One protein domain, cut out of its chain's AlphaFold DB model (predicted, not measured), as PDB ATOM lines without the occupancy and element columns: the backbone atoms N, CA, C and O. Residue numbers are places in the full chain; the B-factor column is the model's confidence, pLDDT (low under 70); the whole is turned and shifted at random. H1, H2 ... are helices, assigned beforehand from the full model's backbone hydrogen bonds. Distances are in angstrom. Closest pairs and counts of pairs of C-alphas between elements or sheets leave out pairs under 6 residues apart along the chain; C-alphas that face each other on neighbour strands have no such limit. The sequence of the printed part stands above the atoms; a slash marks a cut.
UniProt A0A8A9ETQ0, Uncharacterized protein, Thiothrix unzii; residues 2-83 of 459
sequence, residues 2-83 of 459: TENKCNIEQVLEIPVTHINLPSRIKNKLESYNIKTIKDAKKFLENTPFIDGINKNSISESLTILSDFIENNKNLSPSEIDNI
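Overview. This is residues 2 to 83 of the 459 residues of an uncharacterized protein of Thiothrix unzii (UniProt A0A8A9ETQ0). This is a rod of helices: the longest helix, H4, runs along it, H3 folds back beside H4 as the other half of a helical hairpin, and H1 meets H3 in a corner at their ends while also touching H4. The short H5 packs on H1 at one end of the rod, and H2 lies crosswise near H3 and H4 towards the other end without clearly touching either. The printed part has 82 residues with five named helices, H1 to H5 in order along the chain, and no named strand; the class is all helix. The whole is compact, with a radius of gyration of the C-alphas of 12.9 A and spans of 39 by 18 by 18 A.

Along the chain. Find C-alpha 3 at (-8.032, 50.567, 4.013); from there H1 runs through residues 3 to 13, 16.0 A from first to last C-alpha. After a short link, H2 takes residues 23 to 31 and spans 12.3 A. A tight link leads to H3, residues 37 to 46, 14.1 A long. Look next for C-alpha 55 at (14.418, 23.321, 0.731), where H4 begins; it runs through residues 55 to 72 for 26.1 A. H5, residues 77 to 81, ends with C-alpha 81 at (-1.579, 48.545, -10.345).

Arrangement. Begin at H1, which touches H5, the closest C-alphas being those of Asn 7 and Pro 77, 6.3 A apart. Further along, H1 touches H4, at residues 69 to 72 of H4 alone; the closest C-alphas are those of Val 11 and Ile 69, 6.5 A apart, and the helices run opposite ways at a steep tilt of 42 degrees. H1 and H3 touch only at their ends, with the C-alphas of Leu 12 and Lys 38 closest at 4.8 A, and stand about perpendicular at 75 degrees. H2 is close to H3 but not clearly touching: the closest C-alphas, of Leu 29 and Ala 40, are 6.9 A apart. In the hairpin of H3 and H4, H3 touches residues 58 to 65 of H4 alone, with the C-alphas of Lys 41 and Leu 62 closest at 6.6 A; they run opposite ways at a shallow tilt of 34 degrees, only just short of steep. H5 is apart from H2 and H3. In H1, H2, H3, H4 and H5, every O i to N i+4 pair is within hydrogen-bond range.

Size, cuts and confidence. The two C-alphas farthest apart, those of Thr 2 and Gly 52, lie 41.3 A from each other. The printed part has no cut and no long link. Its mean pLDDT is 75.7; look for values under 70 at residues 2 to 8, 10, 48 to 49, 52 and 76 to 81.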
ATOM      1  N   THR A   2      -9.647  49.409   7.878       39.91
ATOM      2  CA  THR A   2     -10.304  48.870   6.671       39.91
ATOM      3  C   THR A   2      -9.493  49.095   5.385       39.91
ATOM      4  O   THR A   2      -9.352  48.157   4.609       39.91
ATOM      5  N   GLU A   3      -8.868  50.265   5.198       41.50
ATOM      6  CA  GLU A   3      -8.032  50.567   4.013       41.50
ATOM      7  C   GLU A   3      -6.790  49.665   3.899       41.50
ATOM      8  O   GLU A   3      -6.539  49.094   2.842       41.50
ATOM      9  N   ASN A   4      -6.074  49.419   5.005       49.09
ATOM     10  CA  ASN A   4      -4.898  48.532   4.999       49.09
ATOM     11  C   ASN A   4      -5.228  47.073   4.644       49.09
ATOM     12  O   ASN A   4      -4.358  46.366   4.147       49.09
ATOM     13  N   LYS A   5      -6.457  46.597   4.898       54.38
ATOM     14  CA  LYS A   5      -6.872  45.249   4.471       54.38
ATOM     15  C   LYS A   5      -7.112  45.189   2.960       54.38
ATOM     16  O   LYS A   5      -6.679  44.226   2.338       54.38
ATOM     17  N   CYS A   6      -7.723  46.230   2.389       53.53
ATOM     18  CA  CYS A   6      -7.989  46.341   0.951       53.53
ATOM     19  C   CYS A   6      -6.685  46.354   0.129       53.53
ATOM     20  O   CYS A   6      -6.554  45.618  -0.846       53.53
ATOM     21  N   ASN A   7      -5.674  47.105   0.582       64.00
ATOM     22  CA  ASN A   7      -4.395  47.207  -0.130       64.00
ATOM     23  C   ASN A   7      -3.613  45.883  -0.117       64.00
ATOM     24  O   ASN A   7      -3.024  45.498  -1.123       64.00
ATOM     25  N   ILE A   8      -3.640  45.142   0.996       68.44
ATOM     26  CA  ILE A   8      -2.988  43.826   1.085       68.44
ATOM     27  C   ILE A   8      -3.668  42.816   0.152       68.44
ATOM     28  O   ILE A   8      -2.977  42.036  -0.500       68.44
ATOM     29  N   GLU A   9      -5.001  42.828   0.059       72.38
ATOM     30  CA  GLU A   9      -5.738  41.957  -0.866       72.38
ATOM     31  C   GLU A   9      -5.362  42.231  -2.329       72.38
ATOM     32  O   GLU A   9      -5.109  41.282  -3.066       72.38
ATOM     33  N   GLN A  10      -5.194  43.498  -2.716       69.38
ATOM     34  CA  GLN A  10      -4.749  43.875  -4.063       69.38
ATOM     35  C   GLN A  10      -3.288  43.495  -4.343       69.38
ATOM     36  O   GLN A  10      -2.981  42.982  -5.419       69.38
ATOM     37  N   VAL A  11      -2.377  43.673  -3.376       74.00
ATOM     38  CA  VAL A  11      -0.974  43.231  -3.513       74.00
ATOM     39  C   VAL A  11      -0.894  41.717  -3.718       74.00
ATOM     40  O   VAL A  11      -0.081  41.240  -4.502       74.00
ATOM     41  N   LEU A  12      -1.750  40.943  -3.050       78.81
ATOM     42  CA  LEU A  12      -1.789  39.484  -3.174       78.81
ATOM     43  C   LEU A  12      -2.268  38.997  -4.556       78.81
ATOM     44  O   LEU A  12      -1.960  37.863  -4.935       78.81
ATOM     45  N   GLU A  13      -2.977  39.833  -5.315       79.44
ATOM     46  CA  GLU A  13      -3.454  39.526  -6.669       79.44
ATOM     47  C   GLU A  13      -2.427  39.835  -7.772       79.44
ATOM     48  O   GLU A  13      -2.612  39.396  -8.910       79.44
ATOM     49  N   ILE A  14      -1.314  40.513  -7.453       78.19
ATOM     50  CA  ILE A  14      -0.269  40.836  -8.437       78.19
ATOM     51  C   ILE A  14       0.287  39.541  -9.064       78.19
ATOM     52  O   ILE A  14       0.521  38.546  -8.359       78.19
ATOM     53  N   PRO A  15       0.551  39.535 -10.384       80.44
ATOM     54  CA  PRO A  15       1.202  38.414 -11.038       80.44
ATOM     55  C   PRO A  15       2.603  38.126 -10.485       80.44
ATOM     56  O   PRO A  15       3.459  39.007 -10.405       80.44
ATOM     57  N   VAL A  16       2.888  36.852 -10.212       78.50
ATOM     58  CA  VAL A  16       4.196  36.378  -9.710       78.50
ATOM     59  C   VAL A  16       5.342  36.731 -10.667       78.50
ATOM     60  O   VAL A  16       6.498  36.838 -10.267       78.50
ATOM     61  N   THR A  17       5.032  36.962 -11.944       74.19
ATOM     62  CA  THR A  17       5.990  37.371 -12.974       74.19
ATOM     63  C   THR A  17       6.678  38.701 -12.687       74.19
ATOM     64  O   THR A  17       7.776  38.902 -13.208       74.19
ATOM     65  N   HIS A  18       6.066  39.573 -11.879       72.19
ATOM     66  CA  HIS A  18       6.620  40.871 -11.482       72.19
ATOM     67  C   HIS A  18       7.586  40.789 -10.292       72.19
ATOM     68  O   HIS A  18       8.222  41.784  -9.954       72.19
ATOM     69  N   ILE A  19       7.732  39.609  -9.680       76.75
ATOM     70  CA  ILE A  19       8.664  39.368  -8.578       76.75
ATOM     71  C   ILE A  19       9.908  38.656  -9.097       76.75
ATOM     72  O   ILE A  19       9.843  37.742  -9.924       76.75
ATOM     73  N   ASN A  20      11.061  39.054  -8.566       77.62
ATOM     74  CA  ASN A  20      12.341  38.435  -8.870       77.62
ATOM     75  C   ASN A  20      12.529  37.112  -8.101       77.62
ATOM     76  O   ASN A  20      13.334  37.025  -7.177       77.62
ATOM     77  N   LEU A  21      11.743  36.092  -8.452       81.88
ATOM     78  CA  LEU A  21      11.893  34.739  -7.910       81.88
ATOM     79  C   LEU A  21      12.973  33.938  -8.661       81.88
ATOM     80  O   LEU A  21      13.161  34.136  -9.865       81.88
ATOM     81  N   PRO A  22      13.623  32.958  -8.001       83.56
ATOM     82  CA  PRO A  22      14.533  32.025  -8.659       83.56
ATOM     83  C   PRO A  22      13.888  31.340  -9.875       83.56
ATOM     84  O   PRO A  22      12.770  30.825  -9.801       83.56
ATOM     85  N   SER A  23      14.619  31.268 -10.991       78.69
ATOM     86  CA  SER A  23      14.118  30.766 -12.285       78.69
ATOM     87  C   SER A  23      13.514  29.357 -12.216       78.69
ATOM     88  O   SER A  23      12.491  29.086 -12.840       78.69
ATOM     89  N   ARG A  24      14.090  28.466 -11.399       78.25
ATOM     90  CA  ARG A  24      13.574  27.101 -11.182       78.25
ATOM     91  C   ARG A  24      12.194  27.083 -10.517       78.25
ATOM     92  O   ARG A  24      11.361  26.254 -10.872       78.25
ATOM     93  N   ILE A  25      11.952  28.004  -9.585       80.56
ATOM     94  CA  ILE A  25      10.673  28.137  -8.878       80.56
ATOM     95  C   ILE A  25       9.643  28.788  -9.792       80.56
ATOM     96  O   ILE A  25       8.528  28.284  -9.891       80.56
ATOM     97  N   LYS A  26      10.030  29.822 -10.548       80.56
ATOM     98  CA  LYS A  26       9.155  30.457 -11.541       80.56
ATOM     99  C   LYS A  26       8.643  29.456 -12.585       80.56
ATOM    100  O   LYS A  26       7.436  29.340 -12.766       80.56
ATOM    101  N   ASN A  27       9.533  28.642 -13.158       81.88
ATOM    102  CA  ASN A  27       9.163  27.607 -14.132       81.88
ATOM    103  C   ASN A  27       8.220  26.545 -13.539       81.88
ATOM    104  O   ASN A  27       7.337  26.035 -14.228       81.88
ATOM    105  N   LYS A  28       8.385  26.199 -12.253       81.56
ATOM    106  CA  LYS A  28       7.472  25.269 -11.579       81.56
ATOM    107  C   LYS A  28       6.113  25.897 -11.293       81.56
ATOM    108  O   LYS A  28       5.108  25.255 -11.581       81.56
ATOM    109  N   LEU A  29       6.059  27.136 -10.809       82.88
ATOM    110  CA  LEU A  29       4.797  27.855 -10.607       82.88
ATOM    111  C   LEU A  29       4.015  27.992 -11.924       82.88
ATOM    112  O   LEU A  29       2.815  27.719 -11.950       82.88
ATOM    113  N   GLU A  30       4.704  28.282 -13.032       82.88
ATOM    114  CA  GLU A  30       4.114  28.293 -14.377       82.88
ATOM    115  C   GLU A  30       3.568  26.913 -14.783       82.88
ATOM    116  O   GLU A  30       2.443  26.824 -15.277       82.88
ATOM    117  N   SER A  31       4.296  25.822 -14.505       82.38
ATOM    118  CA  SER A  31       3.838  24.452 -14.804       82.38
ATOM    119  C   SER A  31       2.583  24.028 -14.028       82.38
ATOM    120  O   SER A  31       1.805  23.215 -14.522       82.38
ATOM    121  N   TYR A  32       2.355  24.609 -12.845       82.44
ATOM    122  CA  TYR A  32       1.147  24.400 -12.036       82.44
ATOM    123  C   TYR A  32       0.056  25.452 -12.303       82.44
ATOM    124  O   TYR A  32      -0.955  25.475 -11.602       82.44
ATOM    125  N   ASN A  33       0.233  26.306 -13.320       82.06
ATOM    126  CA  ASN A  33      -0.688  27.385 -13.691       82.06
ATOM    127  C   ASN A  33      -0.961  28.381 -12.541       82.06
ATOM    128  O   ASN A  33      -2.033  28.985 -12.467       82.06
ATOM    129  N   ILE A  34       0.014  28.562 -11.648       85.38
ATOM    130  CA  ILE A  34      -0.052  29.493 -10.520       85.38
ATOM    131  C   ILE A  34       0.406  30.866 -11.001       85.38
ATOM    132  O   ILE A  34       1.559  31.044 -11.393       85.38
ATOM    133  N   LYS A  35      -0.506  31.842 -10.976       81.38
ATOM    134  CA  LYS A  35      -0.271  33.169 -11.567       81.38
ATOM    135  C   LYS A  35      -0.152  34.295 -10.549       81.38
ATOM    136  O   LYS A  35       0.535  35.263 -10.850       81.38
ATOM    137  N   THR A  36      -0.776  34.181  -9.375       84.69
ATOM    138  CA  THR A  36      -0.858  35.262  -8.373       84.69
ATOM    139  C   THR A  36       0.085  35.035  -7.190       84.69
ATOM    140  O   THR A  36       0.424  33.893  -6.863       84.69
ATOM    141  N   ILE A  37       0.501  36.118  -6.526       83.12
ATOM    142  CA  ILE A  37       1.313  36.057  -5.296       83.12
ATOM    143  C   ILE A  37       0.609  35.246  -4.206       83.12
ATOM    144  O   ILE A  37       1.256  34.450  -3.523       83.12
ATOM    145  N   LYS A  38      -0.712  35.406  -4.061       84.50
ATOM    146  CA  LYS A  38      -1.540  34.648  -3.113       84.50
ATOM    147  C   LYS A  38      -1.395  33.146  -3.313       84.50
ATOM    148  O   LYS A  38      -1.120  32.413  -2.362       84.50
ATOM    149  N   ASP A  39      -1.569  32.705  -4.554       83.94
ATOM    150  CA  ASP A  39      -1.543  31.291  -4.902       83.94
ATOM    151  C   ASP A  39      -0.119  30.735  -4.826       83.94
ATOM    152  O   ASP A  39       0.071  29.618  -4.348       83.94
ATOM    153  N   ALA A  40       0.893  31.526  -5.196       82.81
ATOM    154  CA  ALA A  40       2.297  31.142  -5.059       82.81
ATOM    155  C   ALA A  40       2.720  30.981  -3.597       82.81
ATOM    156  O   ALA A  40       3.337  29.974  -3.252       82.81
ATOM    157  N   LYS A  41       2.343  31.922  -2.725       85.06
ATOM    158  CA  LYS A  41       2.618  31.837  -1.287       85.06
ATOM    159  C   LYS A  41       1.936  30.613  -0.677       85.06
ATOM    160  O   LYS A  41       2.602  29.791  -0.054       85.06
ATOM    161  N   LYS A  42       0.640  30.428  -0.949       86.00
ATOM    162  CA  LYS A  42      -0.129  29.273  -0.464       86.00
ATOM    163  C   LYS A  42       0.434  27.947  -0.980       86.00
ATOM    164  O   LYS A  42       0.442  26.960  -0.250       86.00
ATOM    165  N   PHE A  43       0.885  27.898  -2.230       84.06
ATOM    166  CA  PHE A  43       1.479  26.697  -2.805       84.06
ATOM    167  C   PHE A  43       2.801  26.346  -2.122       84.06
ATOM    168  O   PHE A  43       2.956  25.216  -1.667       84.06
ATOM    169  N   LEU A  44       3.715  27.310  -1.982       82.56
ATOM    170  CA  LEU A  44       5.028  27.100  -1.363       82.56
ATOM    171  C   LEU A  44       4.939  26.795   0.145       82.56
ATOM    172  O   LEU A  44       5.746  26.021   0.650       82.56
ATOM    173  N   GLU A  45       3.945  27.335   0.858       83.44
ATOM    174  CA  GLU A  45       3.687  27.008   2.272       83.44
ATOM    175  C   GLU A  45       3.159  25.575   2.459       83.44
ATOM    176  O   GLU A  45       3.522  24.899   3.422       83.44
ATOM    177  N   ASN A  46       2.327  25.091   1.530       82.00
ATOM    178  CA  ASN A  46       1.712  23.760   1.610       82.00
ATOM    179  C   ASN A  46       2.544  22.650   0.943       82.00
ATOM    180  O   ASN A  46       2.207  21.474   1.079       82.00
ATOM    181  N   THR A  47       3.620  22.993   0.226       76.69
ATOM    182  CA  THR A  47       4.492  22.030  -0.470       76.69
ATOM    183  C   THR A  47       5.924  22.089   0.076       76.69
ATOM    184  O   THR A  47       6.798  22.742  -0.491       76.69
ATOM    185  N   PRO A  48       6.220  21.373   1.180       64.44
ATOM    186  CA  PRO A  48       7.550  21.391   1.797       64.44
ATOM    187  C   PRO A  48       8.631  20.712   0.939       64.44
ATOM    188  O   PRO A  48       9.822  20.863   1.218       64.44
ATOM    189  N   PHE A  49       8.228  19.958  -0.089       69.38
ATOM    190  CA  PHE A  49       9.114  19.292  -1.033       69.38
ATOM    191  C   PHE A  49       8.580  19.451  -2.459       69.38
ATOM    192  O   PHE A  49       7.463  19.030  -2.760       69.38
ATOM    193  N   ILE A  50       9.391  20.051  -3.331       75.31
ATOM    194  CA  ILE A  50       9.125  20.169  -4.765       75.31
ATOM    195  C   ILE A  50      10.264  19.461  -5.485       75.31
ATOM    196  O   ILE A  50      11.436  19.764  -5.256       75.31
ATOM    197  N   ASP A  51       9.912  18.526  -6.361       70.62
ATOM    198  CA  ASP A  51      10.889  17.725  -7.088       70.62
ATOM    199  C   ASP A  51      11.846  18.614  -7.909       70.62
ATOM    200  O   ASP A  51      11.414  19.478  -8.685       70.62
ATOM    201  N   GLY A  52      13.152  18.435  -7.690       66.44
ATOM    202  CA  GLY A  52      14.220  19.233  -8.300       66.44
ATOM    203  C   GLY A  52      14.510  20.606  -7.663       66.44
ATOM    204  O   GLY A  52      15.286  21.375  -8.238       66.44
ATOM    205  N   ILE A  53      13.930  20.941  -6.501       76.00
ATOM    206  CA  ILE A  53      14.149  22.222  -5.799       76.00
ATOM    207  C   ILE A  53      14.610  21.990  -4.354       76.00
ATOM    208  O   ILE A  53      13.982  21.270  -3.584       76.00
ATOM    209  N   ASN A  54      15.705  22.646  -3.958       77.12
ATOM    210  CA  ASN A  54      16.230  22.557  -2.594       77.12
ATOM    211  C   ASN A  54      15.318  23.279  -1.593       77.12
ATOM    212  O   ASN A  54      14.844  24.383  -1.867       77.12
ATOM    213  N   LYS A  55      15.186  22.726  -0.380       76.38
ATOM    214  CA  LYS A  55      14.418  23.321   0.731       76.38
ATOM    215  C   LYS A  55      14.802  24.782   1.017       76.38
ATOM    216  O   LYS A  55      13.924  25.610   1.234       76.38
ATOM    217  N   ASN A  56      16.093  25.109   0.922       76.19
ATOM    218  CA  ASN A  56      16.599  26.472   1.122       76.19
ATOM    219  C   ASN A  56      16.087  27.463   0.059       76.19
ATOM    220  O   ASN A  56      15.856  28.626   0.363       76.19
ATOM    221  N   SER A  57      15.863  26.999  -1.175       73.88
ATOM    222  CA  SER A  57      15.347  27.833  -2.269       73.88
ATOM    223  C   SER A  57      13.849  28.124  -2.104       73.88
ATOM    224  O   SER A  57      13.382  29.207  -2.460       73.88
ATOM    225  N   ILE A  58      13.103  27.184  -1.505       78.44
ATOM    226  CA  ILE A  58      11.694  27.374  -1.127       78.44
ATOM    227  C   ILE A  58      11.591  28.404   0.006       78.44
ATOM    228  O   ILE A  58      10.802  29.340  -0.104       78.44
ATOM    229  N   SER A  59      12.419  28.288   1.053       79.44
ATOM    230  CA  SER A  59      12.427  29.266   2.150       79.44
ATOM    231  C   SER A  59      12.839  30.663   1.683       79.44
ATOM    232  O   SER A  59      12.180  31.629   2.041       79.44
ATOM    233  N   GLU A  60      13.861  30.767   0.830       83.06
ATOM    234  CA  GLU A  60      14.303  32.042   0.249       83.06
ATOM    235  C   GLU A  60      13.188  32.704  -0.576       83.06
ATOM    236  O   GLU A  60      12.940  33.900  -0.452       83.06
ATOM    237  N   SER A  61      12.435  31.919  -1.351       80.56
ATOM    238  CA  SER A  61      11.306  32.435  -2.136       80.56
ATOM    239  C   SER A  61      10.123  32.871  -1.272       80.56
ATOM    240  O   SER A  61       9.471  33.861  -1.593       80.56
ATOM    241  N   LEU A  62       9.853  32.179  -0.160       82.25
ATOM    242  CA  LEU A  62       8.842  32.597   0.818       82.25
ATOM    243  C   LEU A  62       9.228  33.904   1.524       82.25
ATOM    244  O   LEU A  62       8.350  34.735   1.773       82.25
ATOM    245  N   THR A  63      10.520  34.108   1.801       83.81
ATOM    246  CA  THR A  63      11.047  35.376   2.321       83.81
ATOM    247  C   THR A  63      10.865  36.491   1.296       83.81
ATOM    248  O   THR A  63      10.224  37.483   1.613       83.81
ATOM    249  N   ILE A  64      11.279  36.287   0.039       81.31
ATOM    250  CA  ILE A  64      11.110  37.278  -1.042       81.31
ATOM    251  C   ILE A  64       9.635  37.672  -1.224       81.31
ATOM    252  O   ILE A  64       9.325  38.853  -1.361       81.31
ATOM    253  N   LEU A  65       8.712  36.704  -1.209       81.38
ATOM    254  CA  LEU A  65       7.275  36.981  -1.311       81.38
ATOM    255  C   LEU A  65       6.752  37.763  -0.099       81.38
ATOM    256  O   LEU A  65       5.930  38.662  -0.261       81.38
ATOM    257  N   SER A  66       7.211  37.428   1.107       82.62
ATOM    258  CA  SER A  66       6.775  38.102   2.335       82.62
ATOM    259  C   SER A  66       7.322  39.526   2.426       82.62
ATOM    260  O   SER A  66       6.546  40.441   2.693       82.62
ATOM    261  N   ASP A  67       8.596  39.726   2.091       82.06
ATOM    262  CA  ASP A  67       9.239  41.041   2.013       82.06
ATOM    263  C   ASP A  67       8.567  41.910   0.947       82.06
ATOM    264  O   ASP A  67       8.329  43.100   1.153       82.06
ATOM    265  N   PHE A  68       8.198  41.321  -0.193       80.69
ATOM    266  CA  PHE A  68       7.470  42.028  -1.239       80.69
ATOM    267  C   PHE A  68       6.080  42.476  -0.769       80.69
ATOM    268  O   PHE A  68       5.705  43.627  -0.982       80.69
ATOM    269  N   ILE A  69       5.317  41.606  -0.100       81.94
ATOM    270  CA  ILE A  69       4.010  41.980   0.464       81.94
ATOM    271  C   ILE A  69       4.183  43.085   1.512       81.94
ATOM    272  O   ILE A  69       3.424  44.053   1.526       81.94
ATOM    273  N   GLU A  70       5.194  42.971   2.371       80.44
ATOM    274  CA  GLU A  70       5.446  43.928   3.442       80.44
ATOM    275  C   GLU A  70       5.880  45.307   2.927       80.44
ATOM    276  O   GLU A  70       5.383  46.323   3.415       80.44
ATOM    277  N   ASN A  71       6.734  45.356   1.907       79.12
ATOM    278  CA  ASN A  71       7.197  46.607   1.311       79.12
ATOM    279  C   ASN A  71       6.090  47.339   0.538       79.12
ATOM    280  O   ASN A  71       6.105  48.565   0.459       79.12
ATOM    281  N   ASN A  72       5.105  46.604   0.012       76.38
ATOM    282  CA  ASN A  72       4.023  47.166  -0.797       76.38
ATOM    283  C   ASN A  72       2.693  47.335  -0.029       76.38
ATOM    284  O   ASN A  72       1.740  47.877  -0.582       76.38
ATOM    285  N   LYS A  73       2.611  46.947   1.255       74.56
ATOM    286  CA  LYS A  73       1.366  46.988   2.062       74.56
ATOM    287  C   LYS A  73       0.751  48.383   2.237       74.56
ATOM    288  O   LYS A  73      -0.446  48.502   2.482       74.56
ATOM    289  N   ASN A  74       1.579  49.424   2.139       72.44
ATOM    290  CA  ASN A  74       1.183  50.823   2.323       72.44
ATOM    291  C   ASN A  74       1.027  51.580   0.995       72.44
ATOM    292  O   ASN A  74       0.799  52.790   1.019       72.44
ATOM    293  N   LEU A  75       1.195  50.906  -0.145       72.19
ATOM    294  CA  LEU A  75       0.957  51.520  -1.442       72.19
ATOM    295  C   LEU A  75      -0.541  51.721  -1.664       72.19
ATOM    296  O   LEU A  75      -1.372  50.932  -1.211       72.19
ATOM    297  N   SER A  76      -0.875  52.797  -2.364       67.25
ATOM    298  CA  SER A  76      -2.230  53.039  -2.850       67.25
ATOM    299  C   SER A  76      -2.611  52.030  -3.946       67.25
ATOM    300  O   SER A  76      -1.727  51.530  -4.648       67.25
ATOM    301  N   PRO A  77      -3.915  51.766  -4.162       66.31
ATOM    302  CA  PRO A  77      -4.387  50.901  -5.246       66.31
ATOM    303  C   PRO A  77      -3.794  51.238  -6.621       66.31
ATOM    304  O   PRO A  77      -3.511  50.343  -7.416       66.31
ATOM    305  N   SER A  78      -3.552  52.522  -6.898       63.69
ATOM    306  CA  SER A  78      -2.940  52.945  -8.154       63.69
ATOM    307  C   SER A  78      -1.442  52.658  -8.218       63.69
ATOM    308  O   SER A  78      -0.953  52.231  -9.259       63.69
ATOM    309  N   GLU A  79      -0.692  52.835  -7.133       66.94
ATOM    310  CA  GLU A  79       0.725  52.456  -7.077       66.94
ATOM    311  C   GLU A  79       0.909  50.938  -7.243       66.94
ATOM    312  O   GLU A  79       1.829  50.519  -7.941       66.94
ATOM    313  N   ILE A  80      -0.004  50.134  -6.685       69.81
ATOM    314  CA  ILE A  80      -0.031  48.666  -6.809       69.81
ATOM    315  C   ILE A  80      -0.274  48.239  -8.263       69.81
ATOM    316  O   ILE A  80       0.465  47.410  -8.792       69.81
ATOM    317  N   ASP A  81      -1.258  48.836  -8.939       68.38
ATOM    318  CA  ASP A  81      -1.579  48.545 -10.345       68.38
ATOM    319  C   ASP A  81      -0.421  48.903 -11.306       68.38
ATOM    320  O   ASP A  81      -0.307  48.362 -12.404       68.38
ATOM    321  N   ASN A  82       0.493  49.794 -10.913       70.69
ATOM    322  CA  ASN A  82       1.662  50.152 -11.727       70.69
ATOM    323  C   ASN A  82       2.875  49.236 -11.543       70.69
ATOM    324  O   ASN A  82       3.862  49.374 -12.270       70.69
ATOM    325  N   ILE A  83       2.831  48.301 -10.595       71.06
ATOM    326  CA  ILE A  83       3.956  47.409 -10.325       71.06
ATOM    327  C   ILE A  83       4.243  46.545 -11.558       71.06
ATOM    328  O   ILE A  83       3.450  45.701 -11.967       71.06
TER     329      ILE A  83